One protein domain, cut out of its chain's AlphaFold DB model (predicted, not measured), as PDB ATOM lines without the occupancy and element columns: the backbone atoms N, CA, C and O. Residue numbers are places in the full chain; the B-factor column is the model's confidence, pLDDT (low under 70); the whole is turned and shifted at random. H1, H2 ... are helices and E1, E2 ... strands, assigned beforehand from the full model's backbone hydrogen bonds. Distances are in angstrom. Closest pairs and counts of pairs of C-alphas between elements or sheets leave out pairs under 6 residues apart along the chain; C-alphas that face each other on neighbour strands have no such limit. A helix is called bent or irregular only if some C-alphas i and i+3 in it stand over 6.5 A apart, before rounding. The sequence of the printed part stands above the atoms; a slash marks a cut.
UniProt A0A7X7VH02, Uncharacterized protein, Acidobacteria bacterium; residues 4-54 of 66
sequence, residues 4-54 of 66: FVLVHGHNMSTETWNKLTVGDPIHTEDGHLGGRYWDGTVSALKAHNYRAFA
ATOM      1  N   PHE A   4     221.340 159.510  99.941       97.19
ATOM      2  CA  PHE A   4     221.795 159.644 101.318       97.19
ATOM      3  C   PHE A   4     220.863 160.564 102.103       97.19
ATOM      4  O   PHE A   4     220.489 161.643 101.635       97.19
ATOM      5  N   VAL A   5     220.528 160.145 103.319       95.62
ATOM      6  CA  VAL A   5     219.893 160.986 104.335       95.62
ATOM      7  C   VAL A   5     220.842 161.009 105.524       95.62
ATOM      8  O   VAL A   5     221.071 159.981 106.154       95.62
ATOM      9  N   LEU A   6     221.449 162.166 105.772       94.12
ATOM     10  CA  LEU A   6     222.432 162.374 106.827       94.12
ATOM     11  C   LEU A   6     221.717 162.942 108.046       94.12
ATOM     12  O   LEU A   6     221.184 164.051 108.010       94.12
ATOM     13  N   VAL A   7     221.679 162.156 109.113       90.81
ATOM     14  CA  VAL A   7     221.005 162.514 110.360       90.81
ATOM     15  C   VAL A   7     222.075 162.915 111.368       90.81
ATOM     16  O   VAL A   7     223.056 162.197 111.548       90.81
ATOM     17  N   HIS A   8     221.939 164.094 111.971       87.50
ATOM     18  CA  HIS A   8     222.803 164.503 113.078       87.50
ATOM     19  C   HIS A   8     222.357 163.790 114.365       87.50
ATOM     20  O   HIS A   8     221.163 163.572 114.558       87.50
ATOM     21  N   GLY A   9     223.308 163.415 115.221       81.50
ATOM     22  CA  GLY A   9     223.030 162.879 116.557       81.50
ATOM     23  C   GLY A   9     223.316 163.944 117.605       81.50
ATOM     24  O   GLY A   9     224.386 164.553 117.559       81.50
ATOM     25  N   HIS A  10     222.370 164.173 118.513       82.00
ATOM     26  CA  HIS A  10     222.259 165.387 119.316       82.00
ATOM     27  C   HIS A  10     222.226 166.665 118.452       82.00
ATOM     28  O   HIS A  10     222.845 166.778 117.389       82.00
ATOM     29  N   ASN A  11     221.493 167.688 118.882       87.00
ATOM     30  CA  ASN A  11     221.553 168.972 118.190       87.00
ATOM     31  C   ASN A  11     222.781 169.741 118.703       87.00
ATOM     32  O   ASN A  11     222.803 170.158 119.860       87.00
ATOM     33  N   MET A  12     223.837 169.874 117.896       91.00
ATOM     34  CA  MET A  12     225.043 170.601 118.312       91.00
ATOM     35  C   MET A  12     224.806 172.113 118.301       91.00
ATOM     36  O   MET A  12     224.265 172.651 117.332       91.00
ATOM     37  N   SER A  13     225.259 172.800 119.353       93.31
ATOM     38  CA  SER A  13     225.219 174.260 119.418       93.31
ATOM     39  C   SER A  13     226.221 174.897 118.447       93.31
ATOM     40  O   SER A  13     227.316 174.378 118.207       93.31
ATOM     41  N   THR A  14     225.863 176.058 117.904       94.81
ATOM     42  CA  THR A  14     226.761 176.859 117.062       94.81
ATOM     43  C   THR A  14     227.973 177.354 117.843       94.81
ATOM     44  O   THR A  14     229.064 177.438 117.290       94.81
ATOM     45  N   GLU A  15     227.821 177.610 119.145       96.56
ATOM     46  CA  GLU A  15     228.932 177.967 120.028       96.56
ATOM     47  C   GLU A  15     229.997 176.864 120.070       96.56
ATOM     48  O   GLU A  15     231.180 177.136 119.861       96.56
ATOM     49  N   THR A  16     229.587 175.616 120.323       94.81
ATOM     50  CA  THR A  16     230.510 174.478 120.366       94.81
ATOM     51  C   THR A  16     231.164 174.262 119.007       94.81
ATOM     52  O   THR A  16     232.379 174.093 118.948       94.81
ATOM     53  N   TRP A  17     230.398 174.338 117.917       94.00
ATOM     54  CA  TRP A  17     230.948 174.225 116.566       94.00
ATOM     55  C   TRP A  17     232.025 175.272 116.283       94.00
ATOM     56  O   TRP A  17     233.153 174.921 115.948       94.00
ATOM     57  N   ASN A  18     231.716 176.551 116.509       95.69
ATOM     58  CA  ASN A  18     232.629 177.660 116.226       95.69
ATOM     59  C   ASN A  18     233.918 177.594 117.066       95.69
ATOM     60  O   ASN A  18     234.943 178.119 116.647       95.69
ATOM     61  N   LYS A  19     233.890 176.937 118.235       96.81
ATOM     62  CA  LYS A  19     235.090 176.663 119.045       96.81
ATOM     63  C   LYS A  19     235.948 175.521 118.494       96.81
ATOM     64  O   LYS A  19     237.151 175.507 118.735       96.81
ATOM     65  N   LEU A  20     235.335 174.545 117.824       94.44
ATOM     66  CA  LEU A  20     235.992 173.314 117.370       94.44
ATOM     67  C   LEU A  20     236.425 173.355 115.901       94.44
ATOM     68  O   LEU A  20     237.249 172.539 115.490       94.44
ATOM     69  N   THR A  21     235.880 174.273 115.105       91.06
ATOM     70  CA  THR A  21     236.146 174.357 113.665       91.06
ATOM     71  C   THR A  21     236.863 175.642 113.273       91.06
ATOM     72  O   THR A  21     236.741 176.664 113.940       91.06
ATOM     73  N   VAL A  22     237.578 175.594 112.148       90.75
ATOM     74  CA  VAL A  22     238.162 176.770 111.490       90.75
ATOM     75  C   VAL A  22     237.241 177.265 110.374       90.75
ATOM     76  O   VAL A  22     236.636 176.455 109.672       90.75
ATOM     77  N   GLY A  23     237.155 178.583 110.191       89.00
ATOM     78  CA  GLY A  23     236.311 179.224 109.177       89.00
ATOM     79  C   GLY A  23     235.443 180.337 109.756       89.00
ATOM     80  O   GLY A  23     235.620 180.737 110.909       89.00
ATOM     81  N   ASP A  24     234.513 180.834 108.942       93.81
ATOM     82  CA  ASP A  24     233.573 181.865 109.376       93.81
ATOM     83  C   ASP A  24     232.614 181.307 110.440       93.81
ATOM     84  O   ASP A  24     232.059 180.215 110.256       93.81
ATOM     85  N   PRO A  25     232.381 182.041 111.546       93.75
ATOM     86  CA  PRO A  25     231.447 181.616 112.574       93.75
ATOM     87  C   PRO A  25     230.039 181.421 112.012       93.75
ATOM     88  O   PRO A  25     229.490 182.282 111.320       93.75
ATOM     89  N   ILE A  26     229.419 180.296 112.360       93.44
ATOM     90  CA  ILE A  26     228.028 180.027 112.013       93.44
ATOM     91  C   ILE A  26     227.123 180.609 113.096       93.44
ATOM     92  O   ILE A  26     227.316 180.371 114.289       93.44
ATOM     93  N   HIS A  27     226.087 181.320 112.659       94.38
ATOM     94  CA  HIS A  27     225.012 181.820 113.507       94.38
ATOM     95  C   HIS A  27     223.666 181.311 112.981       94.38
ATOM     96  O   HIS A  27     223.385 181.388 111.783       94.38
ATOM     97  N   THR A  28     222.842 180.773 113.877       91.12
ATOM     98  CA  THR A  28     221.487 180.288 113.593       91.12
ATOM     99  C   THR A  28     220.515 180.872 114.610       91.12
ATOM    100  O   THR A  28     220.914 181.243 115.712       91.12
ATOM    101  N   GLU A  29     219.240 180.968 114.235       90.38
ATOM    102  CA  GLU A  29     218.190 181.580 115.061       90.38
ATOM    103  C   GLU A  29     218.006 180.877 116.414       90.38
ATOM    104  O   GLU A  29     217.814 181.533 117.433       90.38
ATOM    105  N   ASP A  30     218.116 179.547 116.442       90.19
ATOM    106  CA  ASP A  30     217.970 178.728 117.647       90.19
ATOM    107  C   ASP A  30     219.308 178.401 118.328       90.19
ATOM    108  O   ASP A  30     219.332 177.635 119.290       90.19
ATOM    109  N   GLY A  31     220.430 178.923 117.819       93.44
ATOM    110  CA  GLY A  31     221.768 178.655 118.351       93.44
ATOM    111  C   GLY A  31     222.273 177.225 118.139       93.44
ATOM    112  O   GLY A  31     223.267 176.841 118.751       93.44
ATOM    113  N   HIS A  32     221.620 176.432 117.286       92.56
ATOM    114  CA  HIS A  32     222.020 175.061 116.979       92.56
ATOM    115  C   HIS A  32     222.126 174.809 115.469       92.56
ATOM    116  O   HIS A  32     221.537 175.515 114.652       92.56
ATOM    117  N   LEU A  33     222.909 173.804 115.078       92.00
ATOM    118  CA  LEU A  33     223.185 173.504 113.670       92.00
ATOM    119  C   LEU A  33     222.077 172.696 112.990       92.00
ATOM    120  O   LEU A  33     221.800 172.895 111.804       92.00
ATOM    121  N   GLY A  34     221.476 171.742 113.702       90.81
ATOM    122  CA  GLY A  34     220.633 170.713 113.104       90.81
ATOM    123  C   GLY A  34     221.335 170.014 111.934       90.81
ATOM    124  O   GLY A  34     222.495 169.611 112.023       90.81
ATOM    125  N   GLY A  35     220.646 169.922 110.794       90.62
ATOM    126  CA  GLY A  35     221.186 169.318 109.572       90.62
ATOM    127  C   GLY A  35     222.406 170.034 108.973       90.62
ATOM    128  O   GLY A  35     223.156 169.397 108.235       90.62
ATOM    129  N   ARG A  36     222.659 171.310 109.321       90.75
ATOM    130  CA  ARG A  36     223.793 172.090 108.775       90.75
ATOM    131  C   ARG A  36     225.159 171.513 109.121       90.75
ATOM    132  O   ARG A  36     226.126 171.777 108.415       90.75
ATOM    133  N   TYR A  37     225.226 170.670 110.153       89.19
ATOM    134  CA  TYR A  37     226.394 169.839 110.453       89.19
ATOM    135  C   TYR A  37     226.967 169.159 109.195       89.19
ATOM    136  O   TYR A  37     228.176 168.996 109.052       89.19
ATOM    137  N   TRP A  38     226.091 168.779 108.264       93.56
ATOM    138  CA  TRP A  38     226.433 168.018 107.072       93.56
ATOM    139  C   TRP A  38     226.582 168.858 105.801       93.56
ATOM    140  O   TRP A  38     226.753 168.268 104.737       93.56
ATOM    141  N   ASP A  39     226.537 170.194 105.853       92.75
ATOM    142  CA  ASP A  39     226.523 171.037 104.644       92.75
ATOM    143  C   ASP A  39     227.713 170.744 103.713       92.75
ATOM    144  O   ASP A  39     227.538 170.579 102.499       92.75
ATOM    145  N   GLY A  40     228.913 170.571 104.275       92.94
ATOM    146  CA  GLY A  40     230.104 170.185 103.512       92.94
ATOM    147  C   GLY A  40     229.972 168.805 102.857       92.94
ATOM    148  O   GLY A  40     230.238 168.645 101.665       92.94
ATOM    149  N   THR A  41     229.490 167.807 103.602       95.56
ATOM    150  CA  THR A  41     229.293 166.439 103.099       95.56
ATOM    151  C   THR A  41     228.195 166.369 102.040       95.56
ATOM    152  O   THR A  41     228.375 165.716 101.013       95.56
ATOM    153  N   VAL A  42     227.072 167.062 102.241       97.06
ATOM    154  CA  VAL A  42     225.986 167.166 101.254       97.06
ATOM    155  C   VAL A  42     226.509 167.790  99.965       97.06
ATOM    156  O   VAL A  42     226.204 167.290  98.882       97.06
ATOM    157  N   SER A  43     227.314 168.847 100.074       96.94
ATOM    158  CA  SER A  43     227.915 169.524  98.922       96.94
ATOM    159  C   SER A  43     228.845 168.588  98.147       96.94
ATOM    160  O   SER A  43     228.704 168.459  96.932       96.94
ATOM    161  N   ALA A  44     229.719 167.859  98.847       97.31
ATOM    162  CA  ALA A  44     230.601 166.867  98.236       97.31
ATOM    163  C   ALA A  44     229.814 165.738  97.545       97.31
ATOM    164  O   ALA A  44     230.068 165.418  96.386       97.31
ATOM    165  N   LEU A  45     228.802 165.167  98.205       97.44
ATOM    166  CA  LEU A  45     227.975 164.100  97.630       97.44
ATOM    167  C   LEU A  45     227.234 164.561  96.368       97.44
ATOM    168  O   LEU A  45     227.208 163.837  95.370       97.44
ATOM    169  N   LYS A  46     226.670 165.772  96.385       96.81
ATOM    170  CA  LYS A  46     226.007 166.356  95.211       96.81
ATOM    171  C   LYS A  46     226.987 166.601  94.062       96.81
ATOM    172  O   LYS A  46     226.636 166.311  92.922       96.81
ATOM    173  N   ALA A  47     228.211 167.048  94.348       97.75
ATOM    174  CA  ALA A  47     229.261 167.211  93.336       97.75
ATOM    175  C   ALA A  47     229.634 165.884  92.642       97.75
ATOM    176  O   ALA A  47     230.030 165.880  91.479       97.75
ATOM    177  N   HIS A  48     229.433 164.751  93.319       96.62
ATOM    178  CA  HIS A  48     229.597 163.403  92.762       96.62
ATOM    179  C   HIS A  48     228.302 162.802  92.176       96.62
ATOM    180  O   HIS A  48     228.222 161.592  91.974       96.62
ATOM    181  N   ASN A  49     227.292 163.626  91.874       96.38
ATOM    182  CA  ASN A  49     225.996 163.221  91.311       96.38
ATOM    183  C   ASN A  49     225.155 162.293  92.214       96.38
ATOM    184  O   ASN A  49     224.285 161.564  91.728       96.38
ATOM    185  N   TYR A  50     225.362 162.328  93.534       97.50
ATOM    186  CA  TYR A  50     224.468 161.667  94.488       97.50
ATOM    187  C   TYR A  50     223.330 162.588  94.933       97.50
ATOM    188  O   TYR A  50     223.473 163.808  95.025       97.50
ATOM    189  N   ARG A  51     222.189 161.989  95.293       97.75
ATOM    190  CA  ARG A  51     221.126 162.697  96.020       97.75
ATOM    191  C   ARG A  51     221.454 162.661  97.507       97.75
ATOM    192  O   ARG A  51     221.607 161.576  98.057       97.75
ATOM    193  N   ALA A  52     221.549 163.819  98.150       97.50
ATOM    194  CA  ALA A  52     221.873 163.926  99.569       97.50
ATOM    195  C   ALA A  52     220.989 164.968 100.261       97.50
ATOM    196  O   ALA A  52     220.795 166.072  99.737       97.50
ATOM    197  N   PHE A  53     220.485 164.608 101.440       95.81
ATOM    198  CA  PHE A  53     219.640 165.438 102.296       95.81
ATOM    199  C   PHE A  53     220.170 165.411 103.730       95.81
ATOM    200  O   PHE A  53     220.624 164.365 104.191       95.81
ATOM    201  N   ALA A  54     220.067 166.533 104.435       94.69
ATOM    202  CA  ALA A  54     220.387 166.636 105.855       94.69
ATOM    203  C   ALA A  54     219.247 167.381 106.570       94.69
ATOM    204  O   ALA A  54     219.265 168.612 106.645       94.69
TER     205      ALA A  54
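This is residues 4 to 54 of the 66 residues of an uncharacterized protein of Acidobacteria bacterium (UniProt A0A7X7VH02). A long helix, H2, has the short strand E1 folded back beside it, and the first printed residues, 4 to 5, pair parallel with residues 52 to 53 of E1. The short helix H1 lies beyond the other end of this pair, where H2 begins, and a long loop links H1 to H2, with residues 19 to 24 sticking out. The printed part has 51 residues with two named helices and one named strand in the order H1, H2, E1; the class is mostly helix, though under half of the residues are in named elements. It is only just compact, close to loose, with a radius of gyration of the C-alphas of 11.7 A, and its C-alphas span 32 by 21 by 17 A.

Residues 4 to 5, at the start of the printed part, are paired with residues 52 to 53, which belong to the strand E1, residues 51 to 53. This short pairing is parallel, and E1 pairs with no named strand. Further along is the helix H1, residues 14 to 20, which is apart from E1. The helix H2, residues 34 to 47, is also apart from H1. H2 and E1 have 5 pairs of C-alphas within 8 A; the closest C-alphas of the two are those of Val 42 and Ala 52, 5.5 A apart, and their centres are 8.2 A apart. Every O i to N i+4 pair is within hydrogen-bond range in H1, and 6 of 10 are in H2.

H1 runs from Thr 14, with its C-alpha at (226.761, 176.859, 117.062), to Leu 20 and measures 9.9 A from first to last C-alpha. H2 runs from Gly 34, with its C-alpha at (220.633, 170.713, 113.104), to Ala 47 and measures 21.9 A. H2 is irregular: the C-alphas of Tyr 37 and Gly 40 are 7.9 A apart, where about 5 A is found in a regular helix. E1 runs from Arg 51 to Phe 53 and measures 7.0 A; C-alpha 53 is at (219.640, 165.438, 102.296).

The two C-alphas farthest apart are those of Glu 15 and Asn 49, at 32.4 A, while the first and last printed C-alphas, of Phe 4 and Ala 54, are 8.5 A apart. The printed part has no cut. The link from H1 to H2 is long, with 13 residues, and the link from H2 to E1 is tight, with 3 residues. Residues 19 to 24, of which 19 to 20 belong to H1, stand free. The mean pLDDT of the printed part is 93.3, and no printed residue is under 70.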